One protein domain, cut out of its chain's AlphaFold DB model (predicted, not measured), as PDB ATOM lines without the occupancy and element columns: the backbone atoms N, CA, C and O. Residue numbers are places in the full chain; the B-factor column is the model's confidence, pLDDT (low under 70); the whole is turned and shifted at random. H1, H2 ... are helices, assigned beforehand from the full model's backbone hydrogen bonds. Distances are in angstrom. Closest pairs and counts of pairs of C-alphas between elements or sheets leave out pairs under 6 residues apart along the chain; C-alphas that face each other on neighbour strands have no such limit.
ATOM      1  N   MET A 170      17.673-147.559  31.730       87.25
ATOM      2  CA  MET A 170      16.306-148.063  31.639       87.25
ATOM      3  C   MET A 170      15.607-148.144  33.001       87.25
ATOM      4  O   MET A 170      14.428-147.806  33.090       87.25
ATOM      5  N   ARG A 171      16.320-148.496  34.080       81.38
ATOM      6  CA  ARG A 171      15.756-148.590  35.442       81.38
ATOM      7  C   ARG A 171      15.119-147.274  35.905       81.38
ATOM      8  O   ARG A 171      14.017-147.247  36.467       81.38
ATOM      9  N   GLY A 172      15.829-146.170  35.678       71.81
ATOM     10  CA  GLY A 172      15.379-144.834  36.073       71.81
ATOM     11  C   GLY A 172      14.203-144.333  35.239       71.81
ATOM     12  O   GLY A 172      13.381-143.566  35.736       71.81
ATOM     13  N   LEU A 173      14.096-144.805  33.995       81.44
ATOM     14  CA  LEU A 173      13.182-144.254  33.004       81.44
ATOM     15  C   LEU A 173      11.937-145.108  32.775       81.44
ATOM     16  O   LEU A 173      10.884-144.532  32.560       81.44
ATOM     17  N   PHE A 174      11.986-146.433  32.879       83.94
ATOM     18  CA  PHE A 174      10.851-147.302  32.546       83.94
ATOM     19  C   PHE A 174      10.323-148.062  33.758       83.94
ATOM     20  O   PHE A 174      11.031-148.326  34.732       83.94
ATOM     21  N   LEU A 175       9.027-148.374  33.729       78.75
ATOM     22  CA  LEU A 175       8.366-149.140  34.781       78.75
ATOM     23  C   LEU A 175       8.663-150.633  34.616       78.75
ATOM     24  O   LEU A 175       8.337-151.234  33.594       78.75
ATOM     25  N   GLU A 176       9.254-151.231  35.647       82.75
ATOM     26  CA  GLU A 176       9.512-152.669  35.691       82.75
ATOM     27  C   GLU A 176       8.206-153.456  35.821       82.75
ATOM     28  O   GLU A 176       7.282-153.036  36.522       82.75
ATOM     29  N   GLY A 177       8.109-154.583  35.113       81.44
ATOM     30  CA  GLY A 177       6.920-155.440  35.083       81.44
ATOM     31  C   GLY A 177       5.677-154.795  34.459       81.44
ATOM     32  O   GLY A 177       4.605-155.397  34.468       81.44
ATOM     33  N   SER A 178       5.797-153.579  33.924       79.06
ATOM     34  CA  SER A 178       4.699-152.846  33.303       79.06
ATOM     35  C   SER A 178       4.622-153.139  31.813       79.06
ATOM     36  O   SER A 178       5.617-153.049  31.096       79.06
ATOM     37  N   ASP A 179       3.407-153.391  31.339       78.38
ATOM     38  CA  ASP A 179       3.081-153.520  29.918       78.38
ATOM     39  C   ASP A 179       3.047-152.177  29.179       78.38
ATOM     40  O   ASP A 179       2.968-152.142  27.952       78.38
ATOM     41  N   PHE A 180       3.120-151.065  29.910       70.06
ATOM     42  CA  PHE A 180       3.176-149.733  29.328       70.06
ATOM     43  C   PHE A 180       4.609-149.291  29.039       70.06
ATOM     44  O   PHE A 180       5.514-149.511  29.841       70.06
ATOM     45  N   THR A 181       4.779-148.574  27.932       65.25
ATOM     46  CA  THR A 181       6.044-147.986  27.463       65.25
ATOM     47  C   THR A 181       6.380-146.636  28.091       65.25
ATOM     48  O   THR A 181       7.393-146.039  27.734       65.25
ATOM     49  N   TYR A 182       5.539-146.123  28.995       61.38
ATOM     50  CA  TYR A 182       5.700-144.776  29.535       61.38
ATOM     51  C   TYR A 182       7.058-144.607  30.217       61.38
ATOM     52  O   TYR A 182       7.367-145.290  31.199       61.38
ATOM     53  N   ALA A 183       7.828-143.637  29.724       64.38
ATOM     54  CA  ALA A 183       8.935-143.093  30.480       64.38
ATOM     55  C   ALA A 183       8.370-142.388  31.728       64.38
ATOM     56  O   ALA A 183       7.446-141.579  31.637       64.38
ATOM     57  N   LYS A 184       8.910-142.700  32.908       59.31
ATOM     58  CA  LYS A 184       8.532-142.138  34.215       59.31
ATOM     59  C   LYS A 184       8.717-140.618  34.269       59.31
ATOM     60  O   LYS A 184       8.134-139.966  35.131       59.31
ATOM     61  N   MET A 185       9.549-140.072  33.384       65.62
ATOM     62  CA  MET A 185       9.917-138.665  33.287       65.62
ATOM     63  C   MET A 185      10.211-138.288  31.831       65.62
ATOM     64  O   MET A 185      10.493-139.160  31.007       65.62
ATOM     65  N   ASP A 186      10.197-136.986  31.539       69.44
ATOM     66  CA  ASP A 186      10.719-136.454  30.280       69.44
ATOM     67  C   ASP A 186      12.228-136.722  30.194       69.44
ATOM     68  O   ASP A 186      13.019-136.205  30.987       69.44
ATOM     69  N   ILE A 187      12.616-137.568  29.240       77.56
ATOM     70  CA  ILE A 187      14.000-138.004  29.036       77.56
ATOM     71  C   ILE A 187      14.876-136.806  28.644       77.56
ATOM     72  O   ILE A 187      16.002-136.691  29.137       77.56
ATOM     73  N   THR A 188      14.341-135.875  27.847       76.31
ATOM     74  CA  THR A 188      15.087-134.711  27.339       76.31
ATOM     75  C   THR A 188      15.448-133.716  28.440       76.31
ATOM     76  O   THR A 188      16.482-133.053  28.388       76.31
ATOM     77  N   ALA A 189      14.653-133.669  29.511       71.19
ATOM     78  CA  ALA A 189      14.933-132.831  30.671       71.19
ATOM     79  C   ALA A 189      16.145-133.316  31.491       71.19
ATOM     80  O   ALA A 189      16.657-132.571  32.327       71.19
ATOM     81  N   THR A 190      16.598-134.557  31.279       72.56
ATOM     82  CA  THR A 190      17.688-135.167  32.057       72.56
ATOM     83  C   THR A 190      19.047-135.141  31.361       72.56
ATOM     84  O   THR A 190      20.056-135.340  32.032       72.56
ATOM     85  N   GLY A 191      19.096-134.898  30.046       79.94
ATOM     86  CA  GLY A 191      20.341-134.952  29.267       79.94
ATOM     87  C   GLY A 191      20.939-136.362  29.122       79.94
ATOM     88  O   GLY A 191      22.109-136.505  28.762       79.94
ATOM     89  N   ASN A 192      20.170-137.410  29.441       85.94
ATOM     90  CA  ASN A 192      20.630-138.803  29.454       85.94
ATOM     91  C   ASN A 192      20.411-139.542  28.123       85.94
ATOM     92  O   ASN A 192      20.605-140.755  28.060       85.94
ATOM     93  N   GLU A 193      20.025-138.851  27.051       91.31
ATOM     94  CA  GLU A 193      19.735-139.449  25.743       91.31
ATOM     95  C   GLU A 193      20.939-140.224  25.203       91.31
ATOM     96  O   GLU A 193      20.790-141.323  24.677       91.31
ATOM     97  N   SER A 194      22.148-139.685  25.405       91.94
ATOM     98  CA  SER A 194      23.382-140.350  24.977       91.94
ATOM     99  C   SER A 194      23.552-141.707  25.652       91.94
ATOM    100  O   SER A 194      23.883-142.669  24.973       91.94
ATOM    101  N   LEU A 195      23.305-141.800  26.961       92.06
ATOM    102  CA  LEU A 195      23.435-143.045  27.721       92.06
ATOM    103  C   LEU A 195      22.297-144.021  27.404       92.06
ATOM    104  O   LEU A 195      22.545-145.207  27.204       92.06
ATOM    105  N   LEU A 196      21.057-143.530  27.293       93.44
ATOM    106  CA  LEU A 196      19.920-144.377  26.935       93.44
ATOM    107  C   LEU A 196      20.066-144.964  25.523       93.44
ATOM    108  O   LEU A 196      19.657-146.099  25.291       93.44
ATOM    109  N   ALA A 197      20.696-144.243  24.592       95.44
ATOM    110  CA  ALA A 197      20.993-144.772  23.265       95.44
ATOM    111  C   ALA A 197      21.869-146.039  23.324       95.44
ATOM    112  O   ALA A 197      21.630-146.962  22.545       95.44
ATOM    113  N   TYR A 198      22.828-146.133  24.258       96.44
ATOM    114  CA  TYR A 198      23.619-147.358  24.448       96.44
ATOM    115  C   TYR A 198      22.747-148.525  24.920       96.44
ATOM    116  O   TYR A 198      22.846-149.607  24.345       96.44
ATOM    117  N   ASP A 199      21.855-148.313  25.893       95.88
ATOM    118  CA  ASP A 199      20.928-149.351  26.373       95.88
ATOM    119  C   ASP A 199      20.001-149.843  25.253       95.88
ATOM    120  O   ASP A 199      19.846-151.047  25.044       95.88
ATOM    121  N   LEU A 200      19.422-148.913  24.487       96.12
ATOM    122  CA  LEU A 200      18.517-149.227  23.381       96.12
ATOM    123  C   LEU A 200      19.229-149.986  22.256       96.12
ATOM    124  O   LEU A 200      18.701-150.975  21.740       96.12
ATOM    125  N   VAL A 201      20.442-149.564  21.882       97.50
ATOM    126  CA  VAL A 201      21.243-150.270  20.874       97.50
ATOM    127  C   VAL A 201      21.695-151.629  21.394       97.50
ATOM    128  O   VAL A 201      21.630-152.600  20.646       97.50
ATOM    129  N   TYR A 202      22.080-151.744  22.666       97.69
ATOM    130  CA  TYR A 202      22.425-153.025  23.277       97.69
ATOM    131  C   TYR A 202      21.255-154.013  23.190       97.69
ATOM    132  O   TYR A 202      21.417-155.111  22.654       97.69
ATOM    133  N   LEU A 203      20.055-153.592  23.600       97.69
ATOM    134  CA  LEU A 203      18.823-154.371  23.464       97.69
ATOM    135  C   LEU A 203      18.533-154.778  22.014       97.69
ATOM    136  O   LEU A 203      18.245-155.947  21.748       97.69
ATOM    137  N   LYS A 204      18.657-153.837  21.072       98.06
ATOM    138  CA  LYS A 204      18.491-154.106  19.640       98.06
ATOM    139  C   LYS A 204      19.437-155.196  19.157       98.06
ATOM    140  O   LYS A 204      18.998-156.129  18.494       98.06
ATOM    141  N   ARG A 205      20.721-155.120  19.516       97.94
ATOM    142  CA  ARG A 205      21.698-156.129  19.099       97.94
ATOM    143  C   ARG A 205      21.428-157.494  19.723       97.94
ATOM    144  O   ARG A 205      21.532-158.494  19.020       97.94
ATOM    145  N   LEU A 206      21.036-157.553  20.998       98.12
ATOM    146  CA  LEU A 206      20.614-158.816  21.615       98.12
ATOM    147  C   LEU A 206      19.467-159.459  20.824       98.12
ATOM    148  O   LEU A 206      19.508-160.653  20.528       98.12
ATOM    149  N   TYR A 207      18.467-158.664  20.439       98.31
ATOM    150  CA  TYR A 207      17.351-159.149  19.637       98.31
ATOM    151  C   TYR A 207      17.793-159.606  18.240       98.31
ATOM    152  O   TYR A 207      17.471-160.725  17.840       98.31
ATOM    153  N   GLU A 208      18.559-158.786  17.516       97.94
ATOM    154  CA  GLU A 208      19.041-159.087  16.162       97.94
ATOM    155  C   GLU A 208      19.870-160.380  16.125       97.94
ATOM    156  O   GLU A 208      19.536-161.299  15.380       97.94
ATOM    157  N   HIS A 209      20.888-160.510  16.984       97.94
ATOM    158  CA  HIS A 209      21.721-161.721  17.059       97.94
ATOM    159  C   HIS A 209      20.934-162.946  17.540       97.94
ATOM    160  O   HIS A 209      21.206-164.074  17.123       97.94
ATOM    161  N   GLY A 210      19.932-162.749  18.398       97.75
ATOM    162  CA  GLY A 210      19.032-163.818  18.827       97.75
ATOM    163  C   GLY A 210      18.171-164.389  17.694       97.75
ATOM    164  O   GLY A 210      17.832-165.574  17.718       97.75
ATOM    165  N   HIS A 211      17.866-163.577  16.680       97.56
ATOM    166  CA  HIS A 211      16.990-163.930  15.560       97.56
ATOM    167  C   HIS A 211      17.726-164.091  14.217       97.56
ATOM    168  O   HIS A 211      17.103-164.451  13.215       97.56
ATOM    169  N   ASP A 212      19.046-163.896  14.178       97.19
ATOM    170  CA  ASP A 212      19.854-164.068  12.971       97.19
ATOM    171  C   ASP A 212      20.037-165.550  12.620       97.19
ATOM    172  O   ASP A 212      20.895-166.250  13.158       97.19
ATOM    173  N   ASN A 213      19.262-166.034  11.649       95.44
ATOM    174  CA  ASN A 213      19.308-167.422  11.193       95.44
ATOM    175  C   ASN A 213      20.656-167.865  10.594       95.44
ATOM    176  O   ASN A 213      20.860-169.072  10.441       95.44
ATOM    177  N   THR A 214      21.564-166.938  10.278       95.12
ATOM    178  CA  THR A 214      22.921-167.262   9.812       95.12
ATOM    179  C   THR A 214      23.845-167.695  10.952       95.12
ATOM    180  O   THR A 214      24.802-168.438  10.719       95.12
ATOM    181  N   LEU A 215      23.532-167.318  12.196       93.94
ATOM    182  CA  LEU A 215      24.291-167.726  13.372       93.94
ATOM    183  C   LEU A 215      23.921-169.148  13.824       93.94
ATOM    184  O   LEU A 215      22.752-169.552  13.745       93.94
ATOM    185  N   PRO A 216      24.882-169.914  14.377       94.62
ATOM    186  CA  PRO A 216      24.601-171.226  14.949       94.62
ATOM    187  C   PRO A 216      23.523-171.149  16.043       94.62
ATOM    188  O   PRO A 216      23.576-170.233  16.868       94.62
ATOM    189  N   PRO A 217      22.607-172.134  16.154       95.88
ATOM    190  CA  PRO A 217      21.524-172.098  17.140       95.88
ATOM    191  C   PRO A 217      21.999-171.831  18.571       95.88
ATOM    192  O   PRO A 217      21.416-171.012  19.270       95.88
ATOM    193  N   ARG A 218      23.116-172.450  18.980       93.12
ATOM    194  CA  ARG A 218      23.699-172.250  20.314       93.12
ATOM    195  C   ARG A 218      24.164-170.811  20.557       93.12
ATOM    196  O   ARG A 218      24.090-170.348  21.687       93.12
ATOM    197  N   VAL A 219      24.661-170.126  19.527       94.25
ATOM    198  CA  VAL A 219      25.075-168.719  19.626       94.25
ATOM    199  C   VAL A 219      23.838-167.851  19.806       94.25
ATOM    200  O   VAL A 219      23.765-167.133  20.797       94.25
ATOM    201  N   ARG A 220      22.823-168.020  18.949       97.25
ATOM    202  CA  ARG A 220      21.535-167.309  19.050       97.25
ATOM    203  C   ARG A 220      20.893-167.452  20.425       97.25
ATOM    204  O   ARG A 220      20.454-166.466  21.005       97.25
ATOM    205  N   THR A 221      20.899-168.667  20.981       96.50
ATOM    206  CA  THR A 221      20.367-168.933  22.323       96.50
ATOM    207  C   THR A 221      21.011-168.045  23.385       96.50
ATOM    208  O   THR A 221      20.289-167.572  24.249       96.50
ATOM    209  N   LYS A 222      22.318-167.753  23.320       96.56
ATOM    210  CA  LYS A 222      22.963-166.869  24.308       96.56
ATOM    211  C   LYS A 222      22.346-165.469  24.308       96.56
ATOM    212  O   LYS A 222      22.025-164.946  25.370       96.56
ATOM    213  N   TYR A 223      22.158-164.894  23.124       98.19
ATOM    214  CA  TYR A 223      21.563-163.568  22.965       98.19
ATOM    215  C   TYR A 223      20.089-163.555  23.371       98.19
ATOM    216  O   TYR A 223      19.672-162.677  24.123       98.19
ATOM    217  N   LEU A 224      19.323-164.574  22.961       97.69
ATOM    218  CA  LEU A 224      17.919-164.731  23.351       97.69
ATOM    219  C   LEU A 224      17.744-164.890  24.863       97.69
ATOM    220  O   LEU A 224      16.798-164.338  25.416       97.69
ATOM    221  N   THR A 225      18.643-165.606  25.544       97.19
ATOM    222  CA  THR A 225      18.588-165.747  27.005       97.19
ATOM    223  C   THR A 225      18.694-164.384  27.685       97.19
ATOM    224  O   THR A 225      17.890-164.080  28.562       97.19
ATOM    225  N   THR A 226      19.642-163.538  27.271       97.62
ATOM    226  CA  THR A 226      19.790-162.186  27.837       97.62
ATOM    227  C   THR A 226      18.633-161.272  27.437       97.62
ATOM    228  O   THR A 226      18.114-160.545  28.281       97.62
ATOM    229  N   TRP A 227      18.179-161.338  26.180       97.69
ATOM    230  CA  TRP A 227      16.988-160.617  25.719       97.69
ATOM    231  C   TRP A 227      15.765-160.936  26.583       97.69
ATOM    232  O   TRP A 227      15.065-160.030  27.021       97.69
ATOM    233  N   GLU A 228      15.537-162.213  26.892       96.75
ATOM    234  CA  GLU A 228      14.395-162.658  27.688       96.75
ATOM    235  C   GLU A 228      14.439-162.130  29.133       96.75
ATOM    236  O   GLU A 228      13.393-161.822  29.704       96.75
ATOM    237  N   ILE A 229      15.631-161.958  29.719       95.75
ATOM    238  CA  ILE A 229      15.776-161.310  31.033       95.75
ATOM    239  C   ILE A 229      15.246-159.870  30.964       95.75
ATOM    240  O   ILE A 229      14.406-159.480  31.778       95.75
ATOM    241  N   TYR A 230      15.665-159.103  29.954       95.69
ATOM    242  CA  TYR A 230      15.198-157.729  29.755       95.69
ATOM    243  C   TYR A 230      13.720-157.646  29.382       95.69
ATOM    244  O   TYR A 230      13.010-156.794  29.910       95.69
ATOM    245  N   ARG A 231      13.230-158.561  28.545       95.44
ATOM    246  CA  ARG A 231      11.821-158.651  28.157       95.44
ATOM    247  C   ARG A 231      10.912-158.931  29.349       95.44
ATOM    248  O   ARG A 231       9.828-158.364  29.426       95.44
ATOM    249  N   ARG A 232      11.341-159.760  30.303       93.81
ATOM    250  CA  ARG A 232      10.601-159.980  31.559       93.81
ATOM    251  C   ARG A 232      10.638-158.763  32.466       93.81
ATOM    252  O   ARG A 232       9.637-158.460  33.111       93.81
ATOM    253  N   LYS A 233      11.783-158.082  32.522       91.94
ATOM    254  CA  LYS A 233      11.968-156.912  33.378       91.94
ATOM    255  C   LYS A 233      11.196-155.692  32.866       91.94
ATOM    256  O   LYS A 233      10.515-155.037  33.650       91.94
ATOM    257  N   TYR A 234      11.233-155.426  31.562       93.00
ATOM    258  CA  TYR A 234      10.601-154.276  30.909       93.00
ATOM    259  C   TYR A 234       9.659-154.721  29.769       93.00
ATOM    260  O   TYR A 234       9.927-154.432  28.597       93.00
ATOM    261  N   PRO A 235       8.553-155.431  30.075       93.19
ATOM    262  CA  PRO A 235       7.725-156.073  29.054       93.19
ATOM    263  C   PRO A 235       7.046-155.082  28.107       93.19
ATOM    264  O   PRO A 235       6.959-155.357  26.911       93.19
ATOM    265  N   GLY A 236       6.608-153.921  28.598       91.50
ATOM    266  CA  GLY A 236       6.022-152.867  27.771       91.50
ATOM    267  C   GLY A 236       7.019-152.252  26.795       91.50
ATOM    268  O   GLY A 236       6.744-152.186  25.599       91.50
ATOM    269  N   LEU A 237       8.202-151.865  27.287       92.94
ATOM    270  CA  LEU A 237       9.272-151.315  26.448       92.94
ATOM    271  C   LEU A 237       9.698-152.315  25.368       92.94
ATOM    272  O   LEU A 237       9.704-151.972  24.190       92.94
ATOM    273  N   CYS A 238      10.021-153.552  25.755       95.56
ATOM    274  CA  CYS A 238      10.509-154.559  24.812       95.56
ATOM    275  C   CYS A 238       9.457-154.910  23.756       95.56
ATOM    276  O   CYS A 238       9.798-155.039  22.586       95.56
ATOM    277  N   ARG A 239       8.174-154.989  24.135       95.12
ATOM    278  CA  ARG A 239       7.074-155.200  23.186       95.12
ATOM    279  C   ARG A 239       6.988-154.085  22.154       95.12
ATOM    280  O   ARG A 239       6.916-154.378  20.971       95.12
ATOM    281  N   ALA A 240       7.031-152.825  22.578       94.19
ATOM    282  CA  ALA A 240       6.960-151.715  21.635       94.19
ATOM    283  C   ALA A 240       8.202-151.609  20.747       94.19
ATOM    284  O   ALA A 240       8.083-151.267  19.574       94.19
ATOM    285  N   LEU A 241       9.386-151.943  21.276       96.25
ATOM    286  CA  LEU A 241      10.594-152.079  20.461       96.25
ATOM    287  C   LEU A 241      10.413-153.156  19.383       96.25
ATOM    288  O   LEU A 241      10.724-152.893  18.226       96.25
ATOM    289  N   GLU A 242       9.874-154.329  19.729       96.75
ATOM    290  CA  GLU A 242       9.574-155.398  18.765       96.75
ATOM    291  C   GLU A 242       8.515-154.961  17.728       96.75
ATOM    292  O   GLU A 242       8.746-155.091  16.527       96.75
ATOM    293  N   GLU A 243       7.379-154.403  18.169       96.19
ATOM    294  CA  GLU A 243       6.256-153.968  17.314       96.19
ATOM    295  C   GLU A 243       6.650-152.884  16.302       96.19
ATOM    296  O   GLU A 243       6.094-152.824  15.203       96.19
ATOM    297  N   HIS A 244       7.615-152.038  16.663       96.25
ATOM    298  CA  HIS A 244       8.146-150.985  15.805       96.25
ATOM    299  C   HIS A 244       9.497-151.342  15.170       96.25
ATOM    300  O   HIS A 244      10.188-150.445  14.692       96.25
ATOM    301  N   GLU A 245       9.890-152.620  15.159       96.81
ATOM    302  CA  GLU A 245      11.122-153.108  14.515       96.81
ATOM    303  C   GLU A 245      12.388-152.343  14.962       96.81
ATOM    304  O   GLU A 245      13.305-152.075  14.182       96.81
ATOM    305  N   PHE A 246      12.435-151.963  16.241       96.75
ATOM    306  CA  PHE A 246      13.484-151.146  16.857       96.75
ATOM    307  C   PHE A 246      13.689-149.772  16.183       96.75
ATOM    308  O   PHE A 246      14.782-149.196  16.244       96.75
ATOM    309  N   ALA A 247      12.643-149.209  15.571       95.19
ATOM    310  CA  ALA A 247      12.572-147.791  15.224       95.19
ATOM    311  C   ALA A 247      12.337-146.970  16.502       95.19
ATOM    312  O   ALA A 247      11.201-146.713  16.905       95.19
ATOM    313  N   PHE A 248      13.425-146.611  17.190       94.06
ATOM    314  CA  PHE A 248      13.371-146.006  18.525       94.06
ATOM    315  C   PHE A 248      12.541-144.718  18.589       94.06
ATOM    316  O   PHE A 248      11.853-144.506  19.583       94.06
ATOM    317  N   ASP A 249      12.536-143.910  17.523       92.44
ATOM    318  CA  ASP A 249      11.745-142.676  17.405       92.44
ATOM    319  C   ASP A 249      10.228-142.928  17.422       92.44
ATOM    320  O   ASP A 249       9.447-142.035  17.740       92.44
ATOM    321  N   LYS A 250       9.789-144.153  17.099       91.38
ATOM    322  CA  LYS A 250       8.378-144.566  17.185       91.38
ATOM    323  C   LYS A 250       7.964-145.001  18.584       91.38
ATOM    324  O   LYS A 250       6.779-144.956  18.896       91.38
ATOM    325  N   VAL A 251       8.922-145.409  19.412       90.62
ATOM    326  CA  VAL A 251       8.679-145.822  20.802       90.62
ATOM    327  C   VAL A 251       8.844-144.638  21.751       90.62
ATOM    328  O   VAL A 251       8.066-144.476  22.688       90.62
ATOM    329  N   ILE A 252       9.856-143.808  21.500       89.31
ATOM    330  CA  ILE A 252      10.213-142.632  22.285       89.31
ATOM    331  C   ILE A 252      10.490-141.499  21.298       89.31
ATOM    332  O   ILE A 252      11.458-141.580  20.544       89.31
ATOM    333  N   ASP A 253       9.655-140.457  21.325       90.00
ATOM    334  CA  ASP A 253       9.678-139.327  20.382       90.00
ATOM    335  C   ASP A 253      10.905-138.416  20.589       90.00
ATOM    336  O   ASP A 253      10.834-137.340  21.180       90.00
ATOM    337  N   ILE A 254      12.066-138.910  20.159       90.62
ATOM    338  CA  ILE A 254      13.380-138.265  20.192       90.62
ATOM    339  C   ILE A 254      14.082-138.588  18.867       90.62
ATOM    340  O   ILE A 254      14.013-139.716  18.372       90.62
ATOM    341  N   ASP A 255      14.806-137.619  18.297       92.31
ATOM    342  CA  ASP A 255      15.744-137.907  17.210       92.31
ATOM    343  C   ASP A 255      16.975-138.630  17.774       92.31
ATOM    344  O   ASP A 255      17.895-138.019  18.320       92.31
ATOM    345  N   TRP A 256      16.971-139.958  17.671       94.69
ATOM    346  CA  TRP A 256      18.029-140.816  18.210       94.69
ATOM    347  C   TRP A 256      19.302-140.835  17.363       94.69
ATOM    348  O   TRP A 256      20.365-141.233  17.851       94.69
ATOM    349  N   LYS A 257      19.222-140.416  16.096       95.25
ATOM    350  CA  LYS A 257      20.323-140.541  15.137       95.25
ATOM    351  C   LYS A 257      21.621-139.865  15.608       95.25
ATOM    352  O   LYS A 257      22.659-140.527  15.550       95.25
ATOM    353  N   PRO A 258      21.612-138.629  16.148       95.19
ATOM    354  CA  PRO A 258      22.828-137.959  16.615       95.19
ATOM    355  C   PRO A 258      23.522-138.658  17.789       95.19
ATOM    356  O   PRO A 258      24.709-138.422  18.015       95.19
ATOM    357  N   PHE A 259      22.794-139.472  18.558       95.25
ATOM    358  CA  PHE A 259      23.334-140.219  19.694       95.25
ATOM    359  C   PHE A 259      23.876-141.577  19.248       95.25
ATOM    360  O   PHE A 259      24.986-141.949  19.620       95.25
ATOM    361  N   ILE A 260      23.130-142.280  18.392       96.25
ATOM    362  CA  ILE A 260      23.515-143.596  17.865       96.25
ATOM    363  C   ILE A 260      24.739-143.497  16.957       96.25
ATOM    364  O   ILE A 260      25.638-144.324  17.076       96.25
ATOM    365  N   ASP A 261      24.813-142.474  16.101       95.69
ATOM    366  CA  ASP A 261      25.940-142.289  15.175       95.69
ATOM    367  C   ASP A 261      27.285-142.066  15.913       95.69
ATOM    368  O   ASP A 261      28.344-142.229  15.311       95.69
ATOM    369  N   LYS A 262      27.258-141.730  17.213       95.62
ATOM    370  CA  LYS A 262      28.448-141.555  18.069       95.62
ATOM    371  C   LYS A 262      28.867-142.820  18.826       95.62
ATOM    372  O   LYS A 262      29.920-142.837  19.459       95.62
TER     373      LYS A 262
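This is residues 170 to 262 of the 271 residues of an uncharacterized protein of Phyllobacteriaceae bacterium (UniProt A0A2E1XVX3). Two long helices, H2 and H3, form a V-shaped hairpin, joined at its closed end and spreading apart from there, and H4 folds back from the far end of H3 toward H2 across the open side. The short helices H1, H5 and H6 and the long loop of residues 174 to 192 gather toward the open end. The printed part has 93 residues with six named helices in the order H1 to H6, no named strand, and the class all helix. It is compact, with a radius of gyration of the C-alphas of 13.5 A and spans of 42 by 30 by 19 A.

H1, residues 170 to 173, is close to but not clearly touching H2, residues 193 to 211; their closest C-alphas, of Met 170 and Leu 196, are 7.0 A apart. H2 touches H3, residues 217 to 233, with residues 203 to 211 alone, closest at the C-alphas of Gly 210 and Arg 220, 4.3 A apart. This hairpin has a steep tilt of 45 degrees, opposite ways. H3 and H4, residues 235 to 243, touch only at the corner, with C-alphas 231 and 238 closest at 5.4 A. H2 and H4 are near each other. H4 touches H5, residues 248 to 251, where the closest C-alphas, 240 and 251, are 6.2 A apart. H6, residues 257 to 260, touches H2 at residues 193 to 201 alone, with C-alphas 194 and 259 closest at 5.3 A. Every O i to N i+4 pair is within hydrogen-bond range in H4, 14 of 15 in H2 and 11 of 13 in H3; H1, H5 and H6 are too short for such a pair.

H1 begins at C-alpha 170, (16.306, -148.063, 31.639). H2 measures 26.7 A, H3 24.2 A with a kink of 27 degrees near residue 224, and H4 12.0 A. H6 ends at C-alpha 260, (23.515, -143.596, 17.865).

The two C-alphas farthest apart, of Ala 189 and Pro 216, are 42.6 A apart. The printed part has no cut. The link from H1 to H2 is long; the other four are tight. Residues 181 to 186 are under pLDDT 70.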